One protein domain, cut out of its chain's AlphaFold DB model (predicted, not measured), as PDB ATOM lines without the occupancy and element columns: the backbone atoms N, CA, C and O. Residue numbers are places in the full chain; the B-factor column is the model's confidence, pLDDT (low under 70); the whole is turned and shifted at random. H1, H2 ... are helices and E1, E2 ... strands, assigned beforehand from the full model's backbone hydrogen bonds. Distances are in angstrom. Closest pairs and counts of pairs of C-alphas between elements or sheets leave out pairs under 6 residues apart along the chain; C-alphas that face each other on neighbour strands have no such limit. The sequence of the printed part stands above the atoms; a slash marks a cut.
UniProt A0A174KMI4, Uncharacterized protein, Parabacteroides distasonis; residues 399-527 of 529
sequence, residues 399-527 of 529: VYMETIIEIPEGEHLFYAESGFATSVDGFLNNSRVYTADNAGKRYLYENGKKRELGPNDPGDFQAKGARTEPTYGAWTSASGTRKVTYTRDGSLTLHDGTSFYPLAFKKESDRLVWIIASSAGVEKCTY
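This is residues 399 to 527 of the 529 residues of an uncharacterized protein of Parabacteroides distasonis (UniProt A0A174KMI4). Three strand-built parts stand in a row along the longest axis: the twisted sheet E2 to E5 at one end, the sheet E1, E10, E9 and E8 in the middle, and the small hairpin E6 and E7 at the other end. H1, a short helix, sits where the two larger sheets meet, and the long link of residues 453 to 472 runs from the first part to the last. The 129 printed residues hold one named helix and ten named strands, in the order E1, E2, H1, E3 to E10; the sheets E1 E10 E9 E8, E2 E3 E4 E5 and E6 E7 are antiparallel throughout. The class is mostly strand, though under half of the residues are in named elements. The whole is compact, with a radius of gyration of the C-alphas of 15.9 A, but elongated, spanning 55 by 30 by 22 A.

E1, residues 400 to 406, begins at C-alpha 400 (-22.577, 109.628, 43.899) and is 16.2 A long. E2 is residues 411 to 413, and H1 residues 427 to 430. E3, residues 432 to 437, is 16.6 A long; E4, residues 442 to 446, 13.4 A; E5 is residues 449 to 452. E6, residues 473 to 476, begins at C-alpha 473 (-42.735, 108.190, 38.331), and E7 is residues 483 to 486. E8 is residues 504 to 507. E9, residues 511 to 518, is 21.3 A long, and E10, residues 521 to 527, 19.1 A, ending at C-alpha 527 (-27.716, 107.512, 40.435).

The strongly twisted sheet E1 E10 E9 E8 has E1 and E8 as edge strands. N 402 and O 524 of E1 and E10 are 2.9 A apart, within hydrogen-bond range, as are N 514 and O 525 of E9 and E10 at 3.0 A and N 506 and O 513 of E8 and E9 at 2.8 A. E8, E9 and E10 form a meander, each strand the antiparallel neighbour of the one before, as do E3, E4 and E5. In the sheet E2 E3 E4 E5, N 412 and O 436 are 2.8 A apart, N 435 and O 443 2.9 A, and N 444 and O 451 2.8 A. H1 only grazes both sheets; its one O i to N i+3 pair is within range, and it is too short for an O i to N i+4 pair. In the hairpin E6 and E7, N 475 and O 484 are 2.9 A apart. Residues 485 to 486 of E7 pair with 492 to 493, which pair with 499 to 500, both antiparallel.

The C-alphas of Pro 455 and Ser 479, the two farthest apart, are 56.2 A apart. The links E2 to H1, E5 to E6 and E7 to E8 are long. The printed part has no cut, and no printed residue is under 70 in pLDDT.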
ATOM      1  N   VAL A 399     -25.132 105.903  45.379       93.50
ATOM      2  CA  VAL A 399     -25.366 107.259  44.886       93.50
ATOM      3  C   VAL A 399     -24.063 108.032  44.981       93.50
ATOM      4  O   VAL A 399     -23.436 108.077  46.039       93.50
ATOM      5  N   TYR A 400     -23.673 108.672  43.883       93.44
ATOM      6  CA  TYR A 400     -22.577 109.628  43.899       93.44
ATOM      7  C   TYR A 400     -23.081 110.969  44.434       93.44
ATOM      8  O   TYR A 400     -24.081 111.487  43.935       93.44
ATOM      9  N   MET A 401     -22.409 111.510  45.448       92.88
ATOM     10  CA  MET A 401     -22.788 112.759  46.109       92.88
ATOM     11  C   MET A 401     -21.693 113.804  45.915       92.88
ATOM     12  O   MET A 401     -20.525 113.554  46.202       92.88
ATOM     13  N   GLU A 402     -22.088 114.970  45.417       93.38
ATOM     14  CA  GLU A 402     -21.238 116.138  45.200       93.38
ATOM     15  C   GLU A 402     -21.760 117.294  46.060       93.38
ATOM     16  O   GLU A 402     -22.900 117.731  45.893       93.38
ATOM     17  N   THR A 403     -20.941 117.814  46.973       93.31
ATOM     18  CA  THR A 403     -21.301 118.995  47.767       93.31
ATOM     19  C   THR A 403     -21.326 120.231  46.873       93.31
ATOM     20  O   THR A 403     -20.295 120.655  46.356       93.31
ATOM     21  N   ILE A 404     -22.505 120.831  46.708       93.31
ATOM     22  CA  ILE A 404     -22.695 122.052  45.909       93.31
ATOM     23  C   ILE A 404     -22.790 123.312  46.774       93.31
ATOM     24  O   ILE A 404     -22.574 124.418  46.280       93.31
ATOM     25  N   ILE A 405     -23.103 123.157  48.064       92.50
ATOM     26  CA  ILE A 405     -22.971 124.196  49.090       92.50
ATOM     27  C   ILE A 405     -22.415 123.533  50.345       92.50
ATOM     28  O   ILE A 405     -23.062 122.655  50.908       92.50
ATOM     29  N   GLU A 406     -21.244 123.973  50.791       92.00
ATOM     30  CA  GLU A 406     -20.636 123.520  52.042       92.00
ATOM     31  C   GLU A 406     -21.134 124.384  53.209       92.00
ATOM     32  O   GLU A 406     -21.039 125.621  53.173       92.00
ATOM     33  N   ILE A 407     -21.683 123.733  54.237       89.94
ATOM     34  CA  ILE A 407     -22.051 124.389  55.494       89.94
ATOM     35  C   ILE A 407     -20.938 124.106  56.511       89.94
ATOM     36  O   ILE A 407     -20.697 122.941  56.825       89.94
ATOM     37  N   PRO A 408     -20.237 125.143  57.010       89.19
ATOM     38  CA  PRO A 408     -19.171 124.978  57.988       89.19
ATOM     39  C   PRO A 408     -19.631 124.285  59.271       89.19
ATOM     40  O   PRO A 408     -20.769 124.439  59.716       89.19
ATOM     41  N   GLU A 409     -18.707 123.582  59.919       88.06
ATOM     42  CA  GLU A 409     -18.948 122.994  61.234       88.06
ATOM     43  C   GLU A 409     -19.364 124.072  62.254       88.06
ATOM     44  O   GLU A 409     -18.728 125.121  62.374       88.06
ATOM     45  N   GLY A 410     -20.452 123.821  62.990       87.88
ATOM     46  CA  GLY A 410     -21.039 124.787  63.927       87.88
ATOM     47  C   GLY A 410     -22.035 125.771  63.303       87.88
ATOM     48  O   GLY A 410     -22.561 126.625  64.023       87.88
ATOM     49  N   GLU A 411     -22.322 125.642  62.006       90.75
ATOM     50  CA  GLU A 411     -23.435 126.309  61.330       90.75
ATOM     51  C   GLU A 411     -24.582 125.343  61.050       90.75
ATOM     52  O   GLU A 411     -24.381 124.185  60.691       90.75
ATOM     53  N   HIS A 412     -25.808 125.842  61.200       90.06
ATOM     54  CA  HIS A 412     -27.031 125.054  61.081       90.06
ATOM     55  C   HIS A 412     -27.906 125.586  59.956       90.06
ATOM     56  O   HIS A 412     -28.124 126.795  59.845       90.06
ATOM     57  N   LEU A 413     -28.426 124.670  59.140       90.00
ATOM     58  CA  LEU A 413     -29.384 124.956  58.079       90.00
ATOM     59  C   LEU A 413     -30.794 125.151  58.644       90.00
ATOM     60  O   LEU A 413     -31.320 124.284  59.340       90.00
ATOM     61  N   PHE A 414     -31.439 126.243  58.249       89.25
ATOM     62  CA  PHE A 414     -32.835 126.534  58.565       89.25
ATOM     63  C   PHE A 414     -33.718 126.177  57.370       89.25
ATOM     64  O   PHE A 414     -33.862 126.955  56.426       89.25
ATOM     65  N   TYR A 415     -34.264 124.958  57.380       85.12
ATOM     66  CA  TYR A 415     -35.033 124.415  56.257       85.12
ATOM     67  C   TYR A 415     -36.323 125.185  55.965       85.12
ATOM     68  O   TYR A 415     -36.638 125.384  54.795       85.12
ATOM     69  N   ALA A 416     -37.076 125.579  56.994       85.69
ATOM     70  CA  ALA A 416     -38.401 126.177  56.817       85.69
ATOM     71  C   ALA A 416     -38.326 127.612  56.273       85.69
ATOM     72  O   ALA A 416     -39.215 128.046  55.551       85.69
ATOM     73  N   GLU A 417     -37.248 128.313  56.602       89.12
ATOM     74  CA  GLU A 417     -36.970 129.696  56.226       89.12
ATOM     75  C   GLU A 417     -36.098 129.803  54.960       89.12
ATOM     76  O   GLU A 417     -35.812 130.904  54.484       89.12
ATOM     77  N   SER A 418     -35.639 128.667  54.425       90.69
ATOM     78  CA  SER A 418     -34.871 128.599  53.181       90.69
ATOM     79  C   SER A 418     -35.785 128.485  51.963       90.69
ATOM     80  O   SER A 418     -36.716 127.683  51.909       90.69
ATOM     81  N   GLY A 419     -35.437 129.221  50.912       92.06
ATOM     82  CA  GLY A 419     -36.143 129.202  49.637       92.06
ATOM     83  C   GLY A 419     -35.475 128.261  48.655       92.06
ATOM     84  O   GLY A 419     -34.628 128.701  47.877       92.06
ATOM     85  N   PHE A 420     -35.838 126.979  48.666       91.38
ATOM     86  CA  PHE A 420     -35.241 125.984  47.771       91.38
ATOM     87  C   PHE A 420     -35.892 125.979  46.384       91.38
ATOM     88  O   PHE A 420     -37.109 125.866  46.239       91.38
ATOM     89  N   ALA A 421     -35.066 126.067  45.344       91.00
ATOM     90  CA  ALA A 421     -35.507 125.842  43.978       91.00
ATOM     91  C   ALA A 421     -35.775 124.352  43.728       91.00
ATOM     92  O   ALA A 421     -35.072 123.487  44.240       91.00
ATOM     93  N   THR A 422     -36.751 124.057  42.871       88.88
ATOM     94  CA  THR A 422     -37.139 122.680  42.509       88.88
ATOM     95  C   THR A 422     -36.455 122.153  41.245       88.88
ATOM     96  O   THR A 422     -36.650 120.998  40.874       88.88
ATOM     97  N   SER A 423     -35.657 122.987  40.571       90.25
ATOM     98  CA  SER A 423     -34.860 122.604  39.399       90.25
ATOM     99  C   SER A 423     -33.433 122.271  39.815       90.25
ATOM    100  O   SER A 423     -32.789 123.075  40.484       90.25
ATOM    101  N   VAL A 424     -32.931 121.114  39.374       92.00
ATOM    102  CA  VAL A 424     -31.553 120.668  39.634       92.00
ATOM    103  C   VAL A 424     -30.540 121.597  38.961       92.00
ATOM    104  O   VAL A 424     -29.650 122.119  39.626       92.00
ATOM    105  N   ASP A 425     -30.698 121.865  37.661       90.25
ATOM    106  CA  ASP A 425     -29.738 122.669  36.885       90.25
ATOM    107  C   ASP A 425     -29.715 124.139  37.339       90.25
ATOM    108  O   ASP A 425     -28.689 124.815  37.289       90.25
ATOM    109  N   GLY A 426     -30.861 124.643  37.802       89.56
ATOM    110  CA  GLY A 426     -31.014 126.009  38.292       89.56
ATOM    111  C   GLY A 426     -30.832 126.166  39.800       89.56
ATOM    112  O   GLY A 426     -31.062 127.272  40.289       89.56
ATOM    113  N   PHE A 427     -30.479 125.106  40.541       92.38
ATOM    114  CA  PHE A 427     -30.608 125.097  42.000       92.38
ATOM    115  C   PHE A 427     -29.814 126.226  42.661       92.38
ATOM    116  O   PHE A 427     -30.391 127.053  43.354       92.38
ATOM    117  N   LEU A 428     -28.508 126.332  42.396       91.50
ATOM    118  CA  LEU A 428     -27.658 127.352  43.029       91.50
ATOM    119  C   LEU A 428     -28.105 128.782  42.702       91.50
ATOM    120  O   LEU A 428     -28.127 129.643  43.581       91.50
ATOM    121  N   ASN A 429     -28.485 129.030  41.448       90.94
ATOM    122  CA  ASN A 429     -28.887 130.356  40.979       90.94
ATOM    123  C   ASN A 429     -30.234 130.804  41.558       90.94
ATOM    124  O   ASN A 429     -30.451 132.001  41.763       90.94
ATOM    125  N   ASN A 430     -31.133 129.848  41.808       91.75
ATOM    126  CA  ASN A 430     -32.515 130.128  42.175       91.75
ATOM    127  C   ASN A 430     -32.835 129.852  43.647       91.75
ATOM    128  O   ASN A 430     -33.872 130.308  44.123       91.75
ATOM    129  N   SER A 431     -31.969 129.143  44.371       92.50
ATOM    130  CA  SER A 431     -32.133 128.885  45.798       92.50
ATOM    131  C   SER A 431     -31.586 130.027  46.654       92.50
ATOM    132  O   SER A 431     -30.653 130.745  46.283       92.50
ATOM    133  N   ARG A 432     -32.174 130.161  47.839       92.81
ATOM    134  CA  ARG A 432     -31.723 131.022  48.930       92.81
ATOM    135  C   ARG A 432     -31.632 130.173  50.187       92.81
ATOM    136  O   ARG A 432     -32.661 129.840  50.765       92.81
ATOM    137  N   VAL A 433     -30.421 129.782  50.567       92.44
ATOM    138  CA  VAL A 433     -30.206 128.851  51.682       92.44
ATOM    139  C   VAL A 433     -29.799 129.642  52.915       92.44
ATOM    140  O   VAL A 433     -28.776 130.327  52.906       92.44
ATOM    141  N   TYR A 434     -30.629 129.584  53.948       92.25
ATOM    142  CA  TYR A 434     -30.461 130.334  55.181       92.25
ATOM    143  C   TYR A 434     -29.807 129.463  56.259       92.25
ATOM    144  O   TYR A 434     -30.256 128.348  56.532       92.25
ATOM    145  N   THR A 435     -28.739 129.972  56.874       92.25
ATOM    146  CA  THR A 435     -28.032 129.299  57.968       92.25
ATOM    147  C   THR A 435     -27.789 130.246  59.142       92.25
ATOM    148  O   THR A 435     -27.831 131.474  59.000       92.25
ATOM    149  N   ALA A 436     -27.509 129.690  60.319       91.88
ATOM    150  CA  ALA A 436     -26.959 130.457  61.433       91.88
ATOM    151  C   ALA A 436     -25.852 129.684  62.146       91.88
ATOM    152  O   ALA A 436     -25.913 128.459  62.240       91.88
ATOM    153  N   ASP A 437     -24.858 130.400  62.661       92.75
ATOM    154  CA  ASP A 437     -23.836 129.810  63.522       92.75
ATOM    155  C   ASP A 437     -24.306 129.683  64.978       92.75
ATOM    156  O   ASP A 437     -25.327 130.235  65.399       92.75
ATOM    157  N   ASN A 438     -23.514 128.967  65.774       90.31
ATOM    158  CA  ASN A 438     -23.731 128.799  67.211       90.31
ATOM    159  C   ASN A 438     -23.756 130.121  68.009       90.31
ATOM    160  O   ASN A 438     -24.265 130.139  69.127       90.31
ATOM    161  N   ALA A 439     -23.216 131.220  67.467       90.06
ATOM    162  CA  ALA A 439     -23.270 132.544  68.090       90.06
ATOM    163  C   ALA A 439     -24.559 133.311  67.733       90.06
ATOM    164  O   ALA A 439     -24.759 134.440  68.189       90.06
ATOM    165  N   GLY A 440     -25.447 132.709  66.936       86.88
ATOM    166  CA  GLY A 440     -26.706 133.298  66.490       86.88
ATOM    167  C   GLY A 440     -26.552 134.258  65.311       86.88
ATOM    168  O   GLY A 440     -27.526 134.919  64.933       86.88
ATOM    169  N   LYS A 441     -25.356 134.349  64.719       91.69
ATOM    170  CA  LYS A 441     -25.109 135.164  63.534       91.69
ATOM    171  C   LYS A 441     -25.594 134.417  62.295       91.69
ATOM    172  O   LYS A 441     -25.501 133.200  62.181       91.69
ATOM    173  N   ARG A 442     -26.205 135.176  61.391       92.50
ATOM    174  CA  ARG A 442     -27.101 134.679  60.347       92.50
ATOM    175  C   ARG A 442     -26.481 134.869  58.973       92.50
ATOM    176  O   ARG A 442     -25.964 135.948  58.684       92.50
ATOM    177  N   TYR A 443     -26.581 133.860  58.114       93.44
ATOM    178  CA  TYR A 443     -25.986 133.875  56.782       93.44
ATOM    179  C   TYR A 443     -26.970 133.421  55.715       93.44
ATOM    180  O   TYR A 443     -27.856 132.607  55.955       93.44
ATOM    181  N   LEU A 444     -26.777 133.935  54.508       93.38
ATOM    182  CA  LEU A 444     -27.520 133.545  53.325       93.38
ATOM    183  C   LEU A 444     -26.552 133.105  52.241       93.38
ATOM    184  O   LEU A 444     -25.618 133.835  51.899       93.38
ATOM    185  N   TYR A 445     -26.808 131.933  51.681       92.00
ATOM    186  CA  TYR A 445     -26.136 131.443  50.493       92.00
ATOM    187  C   TYR A 445     -27.030 131.698  49.282       92.00
ATOM    188  O   TYR A 445     -28.134 131.158  49.175       92.00
ATOM    189  N   GLU A 446     -26.541 132.520  48.356       89.25
ATOM    190  CA  GLU A 446     -27.186 132.787  47.069       89.25
ATOM    191  C   GLU A 446     -26.158 132.593  45.958       89.25
ATOM    192  O   GLU A 446     -25.062 133.151  46.021       89.25
ATOM    193  N   ASN A 447     -26.504 131.812  44.929       87.38
ATOM    194  CA  ASN A 447     -25.575 131.488  43.844       87.38
ATOM    195  C   ASN A 447     -24.233 130.923  44.360       87.38
ATOM    196  O   ASN A 447     -23.155 131.362  43.962       87.38
ATOM    197  N   GLY A 448     -24.312 130.017  45.342       79.31
ATOM    198  CA  GLY A 448     -23.152 129.392  45.991       79.31
ATOM    199  C   GLY A 448     -22.292 130.334  46.844       79.31
ATOM    200  O   GLY A 448     -21.287 129.902  47.400       79.31
ATOM    201  N   LYS A 449     -22.655 131.615  46.974       88.00
ATOM    202  CA  LYS A 449     -21.890 132.600  47.745       88.00
ATOM    203  C   LYS A 449     -22.569 132.896  49.066       88.00
ATOM    204  O   LYS A 449     -23.740 133.264  49.096       88.00
ATOM    205  N   LYS A 450     -21.789 132.801  50.138       92.38
ATOM    206  CA  LYS A 450     -22.196 133.161  51.491       92.38
ATOM    207  C   LYS A 450     -22.118 134.672  51.700       92.38
ATOM    208  O   LYS A 450     -21.097 135.289  51.394       92.38
ATOM    209  N   ARG A 451     -23.161 135.255  52.289       93.06
ATOM    210  CA  ARG A 451     -23.137 136.601  52.874       93.06
ATOM    211  C   ARG A 451     -23.770 136.597  54.256       93.06
ATOM    212  O   ARG A 451     -24.654 135.794  54.530       93.06
ATOM    213  N   GLU A 452     -23.355 137.520  55.106       93.94
ATOM    214  CA  GLU A 452     -24.035 137.792  56.373       93.94
ATOM    215  C   GLU A 452     -25.380 138.494  56.126       93.94
ATOM    216  O   GLU A 452     -25.510 139.308  55.203       93.94
ATOM    217  N   LEU A 453     -26.385 138.148  56.932       92.25
ATOM    218  CA  LEU A 453     -27.683 138.812  56.925       92.25
ATOM    219  C   LEU A 453     -27.630 140.096  57.753       92.25
ATOM    220  O   LEU A 453     -27.173 140.107  58.894       92.25
ATOM    221  N   GLY A 454     -28.123 141.180  57.163       88.25
ATOM    222  CA  GLY A 454     -28.304 142.458  57.828       88.25
ATOM    223  C   GLY A 454     -29.658 142.560  58.539       88.25
ATOM    224  O   GLY A 454     -30.547 141.734  58.339       88.25
ATOM    225  N   PRO A 455     -29.869 143.624  59.329       82.75
ATOM    226  CA  PRO A 455     -31.098 143.826  60.103       82.75
ATOM    227  C   PRO A 455     -32.365 144.023  59.252       82.75
ATOM    228  O   PRO A 455     -33.466 143.897  59.775       82.75
ATOM    229  N   ASN A 456     -32.216 144.331  57.960       85.19
ATOM    230  CA  ASN A 456     -33.328 144.558  57.030       85.19
ATOM    231  C   ASN A 456     -33.618 143.352  56.124       85.19
ATOM    232  O   ASN A 456     -34.503 143.434  55.271       85.19
ATOM    233  N   ASP A 457     -32.854 142.268  56.249       86.06
ATOM    234  CA  ASP A 457     -33.116 141.057  55.482       86.06
ATOM    235  C   ASP A 457     -34.364 140.334  56.022       86.06
ATOM    236  O   ASP A 457     -34.615 140.350  57.232       86.06
ATOM    237  N   PRO A 458     -35.170 139.702  55.149       82.38
ATOM    238  CA  PRO A 458     -36.341 138.959  55.588       82.38
ATOM    239  C   PRO A 458     -35.927 137.735  56.416       82.38
ATOM    240  O   PRO A 458     -34.849 137.175  56.232       82.38
ATOM    241  N   GLY A 459     -36.797 137.315  57.335       79.44
ATOM    242  CA  GLY A 459     -36.600 136.098  58.133       79.44
ATOM    243  C   GLY A 459     -37.058 134.812  57.439       79.44
ATOM    244  O   GLY A 459     -36.812 133.738  57.967       79.44
ATOM    245  N   ASP A 460     -37.723 134.934  56.289       84.25
ATOM    246  CA  ASP A 460     -38.202 133.832  55.453       84.25
ATOM    247  C   ASP A 460     -37.871 134.154  53.989       84.25
ATOM    248  O   ASP A 460     -38.222 135.224  53.471       84.25
ATOM    249  N   PHE A 461     -37.143 133.252  53.334       89.06
ATOM    250  CA  PHE A 461     -36.679 133.424  51.970       89.06
ATOM    251  C   PHE A 461     -37.462 132.546  51.003       89.06
ATOM    252  O   PHE A 461     -37.562 131.337  51.145       89.06
ATOM    253  N   GLN A 462     -37.919 133.160  49.918       87.88
ATOM    254  CA  GLN A 462     -38.533 132.453  48.798       87.88
ATOM    255  C   GLN A 462     -37.495 132.172  47.703       87.88
ATOM    256  O   GLN A 462     -36.574 132.977  47.484       87.88
ATOM    257  N   ALA A 463     -37.660 131.059  46.984       87.38
ATOM    258  CA  ALA A 463     -36.861 130.747  45.800       87.38
ATOM    259  C   ALA A 463     -37.046 131.826  44.707       87.38
ATOM    260  O   ALA A 463     -38.113 132.427  44.580       87.38
ATOM    261  N   LYS A 464     -36.014 132.087  43.895       83.06
ATOM    262  CA  LYS A 464     -35.988 133.155  42.870       83.06
ATOM    263  C   LYS A 464     -36.678 132.792  41.545       83.06
ATOM    264  O   LYS A 464     -36.519 133.511  40.562       83.06
ATOM    265  N   GLY A 465     -37.448 131.707  41.491       77.12
ATOM    266  CA  GLY A 465     -38.081 131.230  40.261       77.12
ATOM    267  C   GLY A 465     -39.393 130.493  40.504       77.12
ATOM    268  O   GLY A 465     -39.733 130.157  41.636       77.12
ATOM    269  N   ALA A 466     -40.130 130.246  39.418       74.62
ATOM    270  CA  ALA A 466     -41.356 129.460  39.471       74.62
ATOM    271  C   ALA A 466     -41.055 128.020  39.902       74.62
ATOM    272  O   ALA A 466     -40.069 127.417  39.468       74.62
ATOM    273  N   ARG A 467     -41.935 127.465  40.737       76.31
ATOM    274  CA  ARG A 467     -41.867 126.063  41.136       76.31
ATOM    275  C   ARG A 467     -42.146 125.193  39.913       76.31
ATOM    276  O   ARG A 467     -43.198 125.307  39.291       76.31
ATOM    277  N   THR A 468     -41.195 124.342  39.570       75.69
ATOM    278  CA  THR A 468     -41.377 123.307  38.552       75.69
ATOM    279  C   THR A 468     -42.040 122.101  39.197       75.69
ATOM    280  O   THR A 468     -41.626 121.678  40.278       75.69
ATOM    281  N   GLU A 469     -43.057 121.536  38.547       74.00
ATOM    282  CA  GLU A 469     -43.612 120.263  39.000       74.00
ATOM    283  C   GLU A 469     -42.542 119.168  38.885       74.00
ATOM    284  O   GLU A 469     -41.913 119.042  37.829       74.00
ATOM    285  N   PRO A 470     -42.287 118.392  39.953       73.81
ATOM    286  CA  PRO A 470     -41.342 117.290  39.882       73.81
ATOM    287  C   PRO A 470     -41.871 116.182  38.967       73.81
ATOM    288  O   PRO A 470     -43.060 115.861  38.975       73.81
ATOM    289  N   THR A 471     -40.981 115.544  38.205       79.56
ATOM    290  CA  THR A 471     -41.342 114.386  37.379       79.56
ATOM    291  C   THR A 471     -41.505 113.150  38.260       79.56
ATOM    292  O   THR A 471     -40.581 112.352  38.368       79.56
ATOM    293  N   TYR A 472     -42.655 112.990  38.912       87.38
ATOM    294  CA  TYR A 472     -42.983 111.767  39.652       87.38
ATOM    295  C   TYR A 472     -43.097 110.567  38.707       87.38
ATOM    296  O   TYR A 472     -43.580 110.695  37.579       87.38
ATOM    297  N   GLY A 473     -42.694 109.384  39.166       91.25
ATOM    298  CA  GLY A 473     -42.735 108.190  38.331       91.25
ATOM    299  C   GLY A 473     -41.948 107.016  38.889       91.25
ATOM    300  O   GLY A 473     -41.400 107.069  39.986       91.25
ATOM    301  N   ALA A 474     -41.908 105.942  38.107       91.31
ATOM    302  CA  ALA A 474     -41.034 104.807  38.346       91.31
ATOM    303  C   ALA A 474     -40.119 104.620  37.137       91.31
ATOM    304  O   ALA A 474     -40.579 104.666  35.994       91.31
ATOM    305  N   TRP A 475     -38.840 104.387  37.399       93.12
ATOM    306  CA  TRP A 475     -37.836 104.105  36.383       93.12
ATOM    307  C   TRP A 475     -37.187 102.776  36.693       93.12
ATOM    308  O   TRP A 475     -36.985 102.422  37.854       93.12
ATOM    309  N   THR A 476     -36.880 102.037  35.642       90.38
ATOM    310  CA  THR A 476     -36.204 100.756  35.752       90.38
ATOM    311  C   THR A 476     -34.898 100.802  34.997       90.38
ATOM    312  O   THR A 476     -34.777 101.529  34.008       90.38
ATOM    313  N   SER A 477     -33.948  99.993  35.444       86.56
ATOM    314  CA  SER A 477     -32.735  99.736  34.687       86.56
ATOM    315  C   SER A 477     -33.036  99.080  33.341       86.56
ATOM    316  O   SER A 477     -34.152  98.601  33.103       86.56
ATOM    317  N   ALA A 478     -32.041  99.030  32.453       81.12
ATOM    318  CA  ALA A 478     -32.185  98.391  31.146       81.12
ATOM    319  C   ALA A 478     -32.565  96.904  31.272       81.12
ATOM    320  O   ALA A 478     -33.350  96.394  30.472       81.12
ATOM    321  N   SER A 479     -32.055  96.223  32.303       81.81
ATOM    322  CA  SER A 479     -32.411  94.836  32.625       81.81
ATOM    323  C   SER A 479     -33.793  94.678  33.278       81.81
ATOM    324  O   SER A 479     -34.292  93.560  33.397       81.81
ATOM    325  N   GLY A 480     -34.413  95.771  33.732       83.38
ATOM    326  CA  GLY A 480     -35.670  95.762  34.484       83.38
ATOM    327  C   GLY A 480     -35.539  95.279  35.933       83.38
ATOM    328  O   GLY A 480     -36.536  95.231  36.650       83.38
ATOM    329  N   THR A 481     -34.331  94.914  36.374       81.50
ATOM    330  CA  THR A 481     -34.091  94.316  37.697       81.50
ATOM    331  C   THR A 481     -34.043  95.349  38.816       81.50
ATOM    332  O   THR A 481     -34.484  95.066  39.929       81.50
ATOM    333  N   ARG A 482     -33.566  96.563  38.526       88.75
ATOM    334  CA  ARG A 482     -33.542  97.668  39.484       88.75
ATOM    335  C   ARG A 482     -34.699  98.601  39.189       88.75
ATOM    336  O   ARG A 482     -34.840  99.066  38.061       88.75
ATOM    337  N   LYS A 483     -35.509  98.891  40.203       89.88
ATOM    338  CA  LYS A 483     -36.619  99.842  40.120       89.88
ATOM    339  C   LYS A 483     -36.385 100.978  41.104       89.88
ATOM    340  O   LYS A 483     -36.155 100.732  42.281       89.88
ATOM    341  N   VAL A 484     -36.513 102.203  40.617       91.31
ATOM    342  CA  VAL A 484     -36.525 103.428  41.416       91.31
ATOM    343  C   VAL A 484     -37.907 104.054  41.305       91.31
ATOM    344  O   VAL A 484     -38.468 104.110  40.212       91.31
ATOM    345  N   THR A 485     -38.468 104.517  42.419       92.38
ATOM    346  CA  THR A 485     -39.792 105.155  42.444       92.38
ATOM    347  C   THR A 485     -39.702 106.513  43.127       92.38
ATOM    348  O   THR A 485     -39.163 106.603  44.222       92.38
ATOM    349  N   TYR A 486     -40.232 107.557  42.488       92.62
ATOM    350  CA  TYR A 486     -40.415 108.882  43.074       92.62
ATOM    351  C   TYR A 486     -41.905 109.192  43.182       92.62
ATOM    352  O   TYR A 486     -42.596 109.359  42.168       92.62
ATOM    353  N   THR A 487     -42.409 109.222  44.409       85.75
ATOM    354  CA  THR A 487     -43.836 109.320  44.720       85.75
ATOM    355  C   THR A 487     -44.264 110.749  45.044       85.75
ATOM    356  O   THR A 487     -43.457 111.634  45.320       85.75
ATOM    357  N   ARG A 488     -45.579 110.998  44.966       84.31
ATOM    358  CA  ARG A 488     -46.179 112.336  45.143       84.31
ATOM    359  C   ARG A 488     -46.063 112.895  46.561       84.31
ATOM    360  O   ARG A 488     -46.219 114.096  46.742       84.31
ATOM    361  N   ASP A 489     -45.801 112.037  47.540       80.94
ATOM    362  CA  ASP A 489     -45.441 112.414  48.912       80.94
ATOM    363  C   ASP A 489     -44.034 113.042  49.004       80.94
ATOM    364  O   ASP A 489     -43.667 113.573  50.046       80.94
ATOM    365  N   GLY A 490     -43.256 113.012  47.915       83.06
ATOM    366  CA  GLY A 490     -41.911 113.566  47.845       83.06
ATOM    367  C   GLY A 490     -40.802 112.575  48.195       83.06
ATOM    368  O   GLY A 490     -39.646 112.994  48.218       83.06
ATOM    369  N   SER A 491     -41.110 111.294  48.425       86.75
ATOM    370  CA  SER A 491     -40.096 110.272  48.695       86.75
ATOM    371  C   SER A 491     -39.568 109.627  47.402       86.75
ATOM    372  O   SER A 491     -40.318 109.266  46.493       86.75
ATOM    373  N   LEU A 492     -38.241 109.529  47.288       91.88
ATOM    374  CA  LEU A 492     -37.511 108.837  46.225       91.88
ATOM    375  C   LEU A 492     -36.903 107.560  46.803       91.88
ATOM    376  O   LEU A 492     -35.936 107.643  47.555       91.88
ATOM    377  N   THR A 493     -37.418 106.398  46.419       89.25
ATOM    378  CA  THR A 493     -36.941 105.091  46.886       89.25
ATOM    379  C   THR A 493     -36.165 104.370  45.788       89.25
ATOM    380  O   THR A 493     -36.689 104.136  44.696       89.25
ATOM    381  N   LEU A 494     -34.913 104.016  46.083       90.50
ATOM    382  CA  LEU A 494     -34.013 103.268  45.208       90.50
ATOM    383  C   LEU A 494     -34.293 101.757  45.240       90.50
ATOM    384  O   LEU A 494     -35.087 101.263  46.043       90.50
ATOM    385  N   HIS A 495     -33.596 101.010  44.380       85.88
ATOM    386  CA  HIS A 495     -33.779  99.563  44.223       85.88
ATOM    387  C   HIS A 495     -33.431  98.751  45.476       85.88
ATOM    388  O   HIS A 495     -33.985  97.675  45.684       85.88
ATOM    389  N   ASP A 496     -32.538  99.265  46.320       77.62
ATOM    390  CA  ASP A 496     -32.096  98.632  47.566       77.62
ATOM    391  C   ASP A 496     -32.960  99.002  48.791       77.62
ATOM    392  O   ASP A 496     -32.691  98.538  49.909       77.62
ATOM    393  N   GLY A 497     -34.006  99.815  48.573       75.75
ATOM    394  CA  GLY A 497     -34.922 100.340  49.585       75.75
ATOM    395  C   GLY A 497     -34.486 101.665  50.219       75.75
ATOM    396  O   GLY A 497     -35.239 102.223  51.021       75.75
ATOM    397  N   THR A 498     -33.307 102.193  49.871       83.94
ATOM    398  CA  THR A 498     -32.841 103.498  50.360       83.94
ATOM    399  C   THR A 498     -33.791 104.591  49.890       83.94
ATOM    400  O   THR A 498     -34.114 104.659  48.706       83.94
ATOM    401  N   SER A 499     -34.240 105.444  50.811       85.81
ATOM    402  CA  SER A 499     -35.188 106.518  50.509       85.81
ATOM    403  C   SER A 499     -34.589 107.897  50.772       85.81
ATOM    404  O   SER A 499     -33.923 108.109  51.781       85.81
ATOM    405  N   PHE A 500     -34.852 108.831  49.863       92.38
ATOM    406  CA  PHE A 500     -34.443 110.232  49.925       92.38
ATOM    407  C   PHE A 500     -35.670 111.139  49.822       92.38
ATOM    408  O   PHE A 500     -36.696 110.733  49.284       92.38
ATOM    409  N   TYR A 501     -35.533 112.389  50.261       91.44
ATOM    410  CA  TYR A 501     -36.540 113.436  50.071       91.44
ATOM    411  C   TYR A 501     -35.931 114.587  49.259       91.44
ATOM    412  O   TYR A 501     -35.349 115.508  49.833       91.44
ATOM    413  N   PRO A 502     -35.982 114.512  47.916       93.75
ATOM    414  CA  PRO A 502     -35.402 115.526  47.045       93.75
ATOM    415  C   PRO A 502     -35.999 116.925  47.240       93.75
ATOM    416  O   PRO A 502     -37.216 117.099  47.200       93.75
ATOM    417  N   LEU A 503     -35.133 117.937  47.323       92.25
ATOM    418  CA  LEU A 503     -35.499 119.353  47.172       92.25
ATOM    419  C   LEU A 503     -35.756 119.705  45.697       92.25
ATOM    420  O   LEU A 503     -36.644 120.490  45.368       92.25
ATOM    421  N   ALA A 504     -34.976 119.093  44.808       92.69
ATOM    422  CA  ALA A 504     -35.092 119.195  43.360       92.69
ATOM    423  C   ALA A 504     -34.792 117.835  42.733       92.69
ATOM    424  O   ALA A 504     -33.936 117.108  43.234       92.69
ATOM    425  N   PHE A 505     -35.455 117.504  41.628       93.94
ATOM    426  CA  PHE A 505     -35.300 116.215  40.954       93.94
ATOM    427  C   PHE A 505     -35.307 116.386  39.436       93.94
ATOM    428  O   PHE A 505     -36.080 117.175  38.891       93.94
ATOM    429  N   LYS A 506     -34.457 115.626  38.748       92.31
ATOM    430  CA  LYS A 506     -34.342 115.598  37.293       92.31
ATOM    431  C   LYS A 506     -34.033 114.178  36.832       92.31
ATOM    432  O   LYS A 506     -33.097 113.540  37.307       92.31
ATOM    433  N   LYS A 507     -34.797 113.709  35.848       91.56
ATOM    434  CA  LYS A 507     -34.500 112.474  35.121       91.56
ATOM    435  C   LYS A 507     -33.730 112.806  33.849       91.56
ATOM    436  O   LYS A 507     -34.211 113.582  33.026       91.56
ATOM    437  N   GLU A 508     -32.576 112.183  33.669       90.62
ATOM    438  CA  GLU A 508     -31.785 112.239  32.438       90.62
ATOM    439  C   GLU A 508     -31.927 110.919  31.661       90.62
ATOM    440  O   GLU A 508     -32.757 110.073  32.000       90.62
ATOM    441  N   SER A 509     -31.223 110.745  30.540       86.50
ATOM    442  CA  SER A 509     -31.371 109.545  29.700       86.50
ATOM    443  C   SER A 509     -31.055 108.255  30.456       86.50
ATOM    444  O   SER A 509     -31.866 107.333  30.424       86.50
ATOM    445  N   ASP A 510     -29.923 108.239  31.155       88.00
ATOM    446  CA  ASP A 510     -29.262 107.077  31.763       88.00
ATOM    447  C   ASP A 510     -29.061 107.225  33.282       88.00
ATOM    448  O   ASP A 510     -28.457 106.372  33.926       88.00
ATOM    449  N   ARG A 511     -29.532 108.327  33.872       92.50
ATOM    450  CA  ARG A 511     -29.323 108.640  35.287       92.50
ATOM    451  C   ARG A 511     -30.463 109.454  35.877       92.50
ATOM    452  O   ARG A 511     -31.197 110.155  35.176       92.50
ATOM    453  N   LEU A 512     -30.588 109.360  37.190       94.81
ATOM    454  CA  LEU A 512     -31.438 110.199  38.019       94.81
ATOM    455  C   LEU A 512     -30.545 111.143  38.814       94.81
ATOM    456  O   LEU A 512     -29.541 110.717  39.388       94.81
ATOM    457  N   VAL A 513     -30.917 112.420  38.844       95.75
ATOM    458  CA  VAL A 513     -30.165 113.466  39.532       95.75
ATOM    459  C   VAL A 513     -31.107 114.217  40.455       95.75
ATOM    460  O   VAL A 513     -32.205 114.603  40.055       95.75
ATOM    461  N   TRP A 514     -30.693 114.437  41.693       96.06
ATOM    462  CA  TRP A 514     -31.493 115.184  42.653       96.06
ATOM    463  C   TRP A 514     -30.632 115.970  43.626       96.06
ATOM    464  O   TRP A 514     -29.433 115.744  43.725       96.06
ATOM    465  N   ILE A 515     -31.253 116.917  44.321       95.25
ATOM    466  CA  ILE A 515     -30.611 117.706  45.369       95.25
ATOM    467  C   ILE A 515     -31.225 117.330  46.711       95.25
ATOM    468  O   ILE A 515     -32.450 117.290  46.834       95.25
ATOM    469  N   ILE A 516     -30.382 117.095  47.709       94.69
ATOM    470  CA  ILE A 516     -30.778 116.985  49.113       94.69
ATOM    471  C   ILE A 516     -30.042 118.040  49.926       94.69
ATOM    472  O   ILE A 516     -29.027 118.587  49.494       94.69
ATOM    473  N   ALA A 517     -30.540 118.294  51.124       90.44
ATOM    474  CA  ALA A 517     -29.727 118.903  52.153       90.44
ATOM    475  C   ALA A 517     -29.424 117.861  53.238       90.44
ATOM    476  O   ALA A 517     -30.216 116.956  53.511       90.44
ATOM    477  N   SER A 518     -28.231 117.960  53.805       84.31
ATOM    478  CA  SER A 518     -27.679 117.056  54.806       84.31
ATOM    479  C   SER A 518     -26.928 117.864  55.864       84.31
ATOM    480  O   SER A 518     -26.871 119.093  55.810       84.31
ATOM    481  N   SER A 519     -26.340 117.185  56.846       74.19
ATOM    482  CA  SER A 519     -25.498 117.846  57.849       74.19
ATOM    483  C   SER A 519     -24.226 118.463  57.259       74.19
ATOM    484  O   SER A 519     -23.658 119.349  57.882       74.19
ATOM    485  N   ALA A 520     -23.768 118.003  56.088       76.56
ATOM    486  CA  ALA A 520     -22.590 118.547  55.408       76.56
ATOM    487  C   ALA A 520     -22.912 119.785  54.547       76.56
ATOM    488  O   ALA A 520     -22.011 120.510  54.121       76.56
ATOM    489  N   GLY A 521     -24.197 120.037  54.286       88.50
ATOM    490  CA  GLY A 521     -24.659 121.168  53.495       88.50
ATOM    491  C   GLY A 521     -25.712 120.776  52.471       88.50
ATOM    492  O   GLY A 521     -26.670 120.078  52.791       88.50
ATOM    493  N   VAL A 522     -25.563 121.261  51.242       92.88
ATOM    494  CA  VAL A 522     -26.438 120.896  50.125       92.88
ATOM    495  C   VAL A 522     -25.658 120.052  49.134       92.88
ATOM    496  O   VAL A 522     -24.597 120.458  48.654       92.88
ATOM    497  N   GLU A 523     -26.212 118.893  48.802       94.44
ATOM    498  CA  GLU A 523     -25.548 117.865  48.014       94.44
ATOM    499  C   GLU A 523     -26.357 117.541  46.762       94.44
ATOM    500  O   GLU A 523     -27.583 117.397  46.792       94.44
ATOM    501  N   LYS A 524     -25.646 117.413  45.644       95.88
ATOM    502  CA  LYS A 524     -26.160 116.887  44.391       95.88
ATOM    503  C   LYS A 524     -25.886 115.393  44.335       95.88
ATOM    504  O   LYS A 524     -24.744 114.947  44.350       95.88
ATOM    505  N   CYS A 525     -26.954 114.629  44.223       96.38
ATOM    506  CA  CYS A 525     -26.953 113.184  44.150       96.38
ATOM    507  C   CYS A 525     -27.127 112.726  42.700       96.38
ATOM    508  O   CYS A 525     -27.991 113.238  41.987       96.38
ATOM    509  N   THR A 526     -26.339 111.740  42.276       96.06
ATOM    510  CA  THR A 526     -26.442 111.095  40.961       96.06
ATOM    511  C   THR A 526     -26.517 109.580  41.120       96.06
ATOM    512  O   THR A 526     -25.671 108.974  41.776       96.06
ATOM    513  N   TYR A 527     -27.508 108.962  40.479       94.94
ATOM    514  CA  TYR A 527     -27.716 107.512  40.435       94.94
ATOM    515  C   TYR A 527     -27.849 107.056  38.982       94.94
ATOM    516  O   TYR A 527     -28.664 107.619  38.249       94.94
TER     517      TYR A 527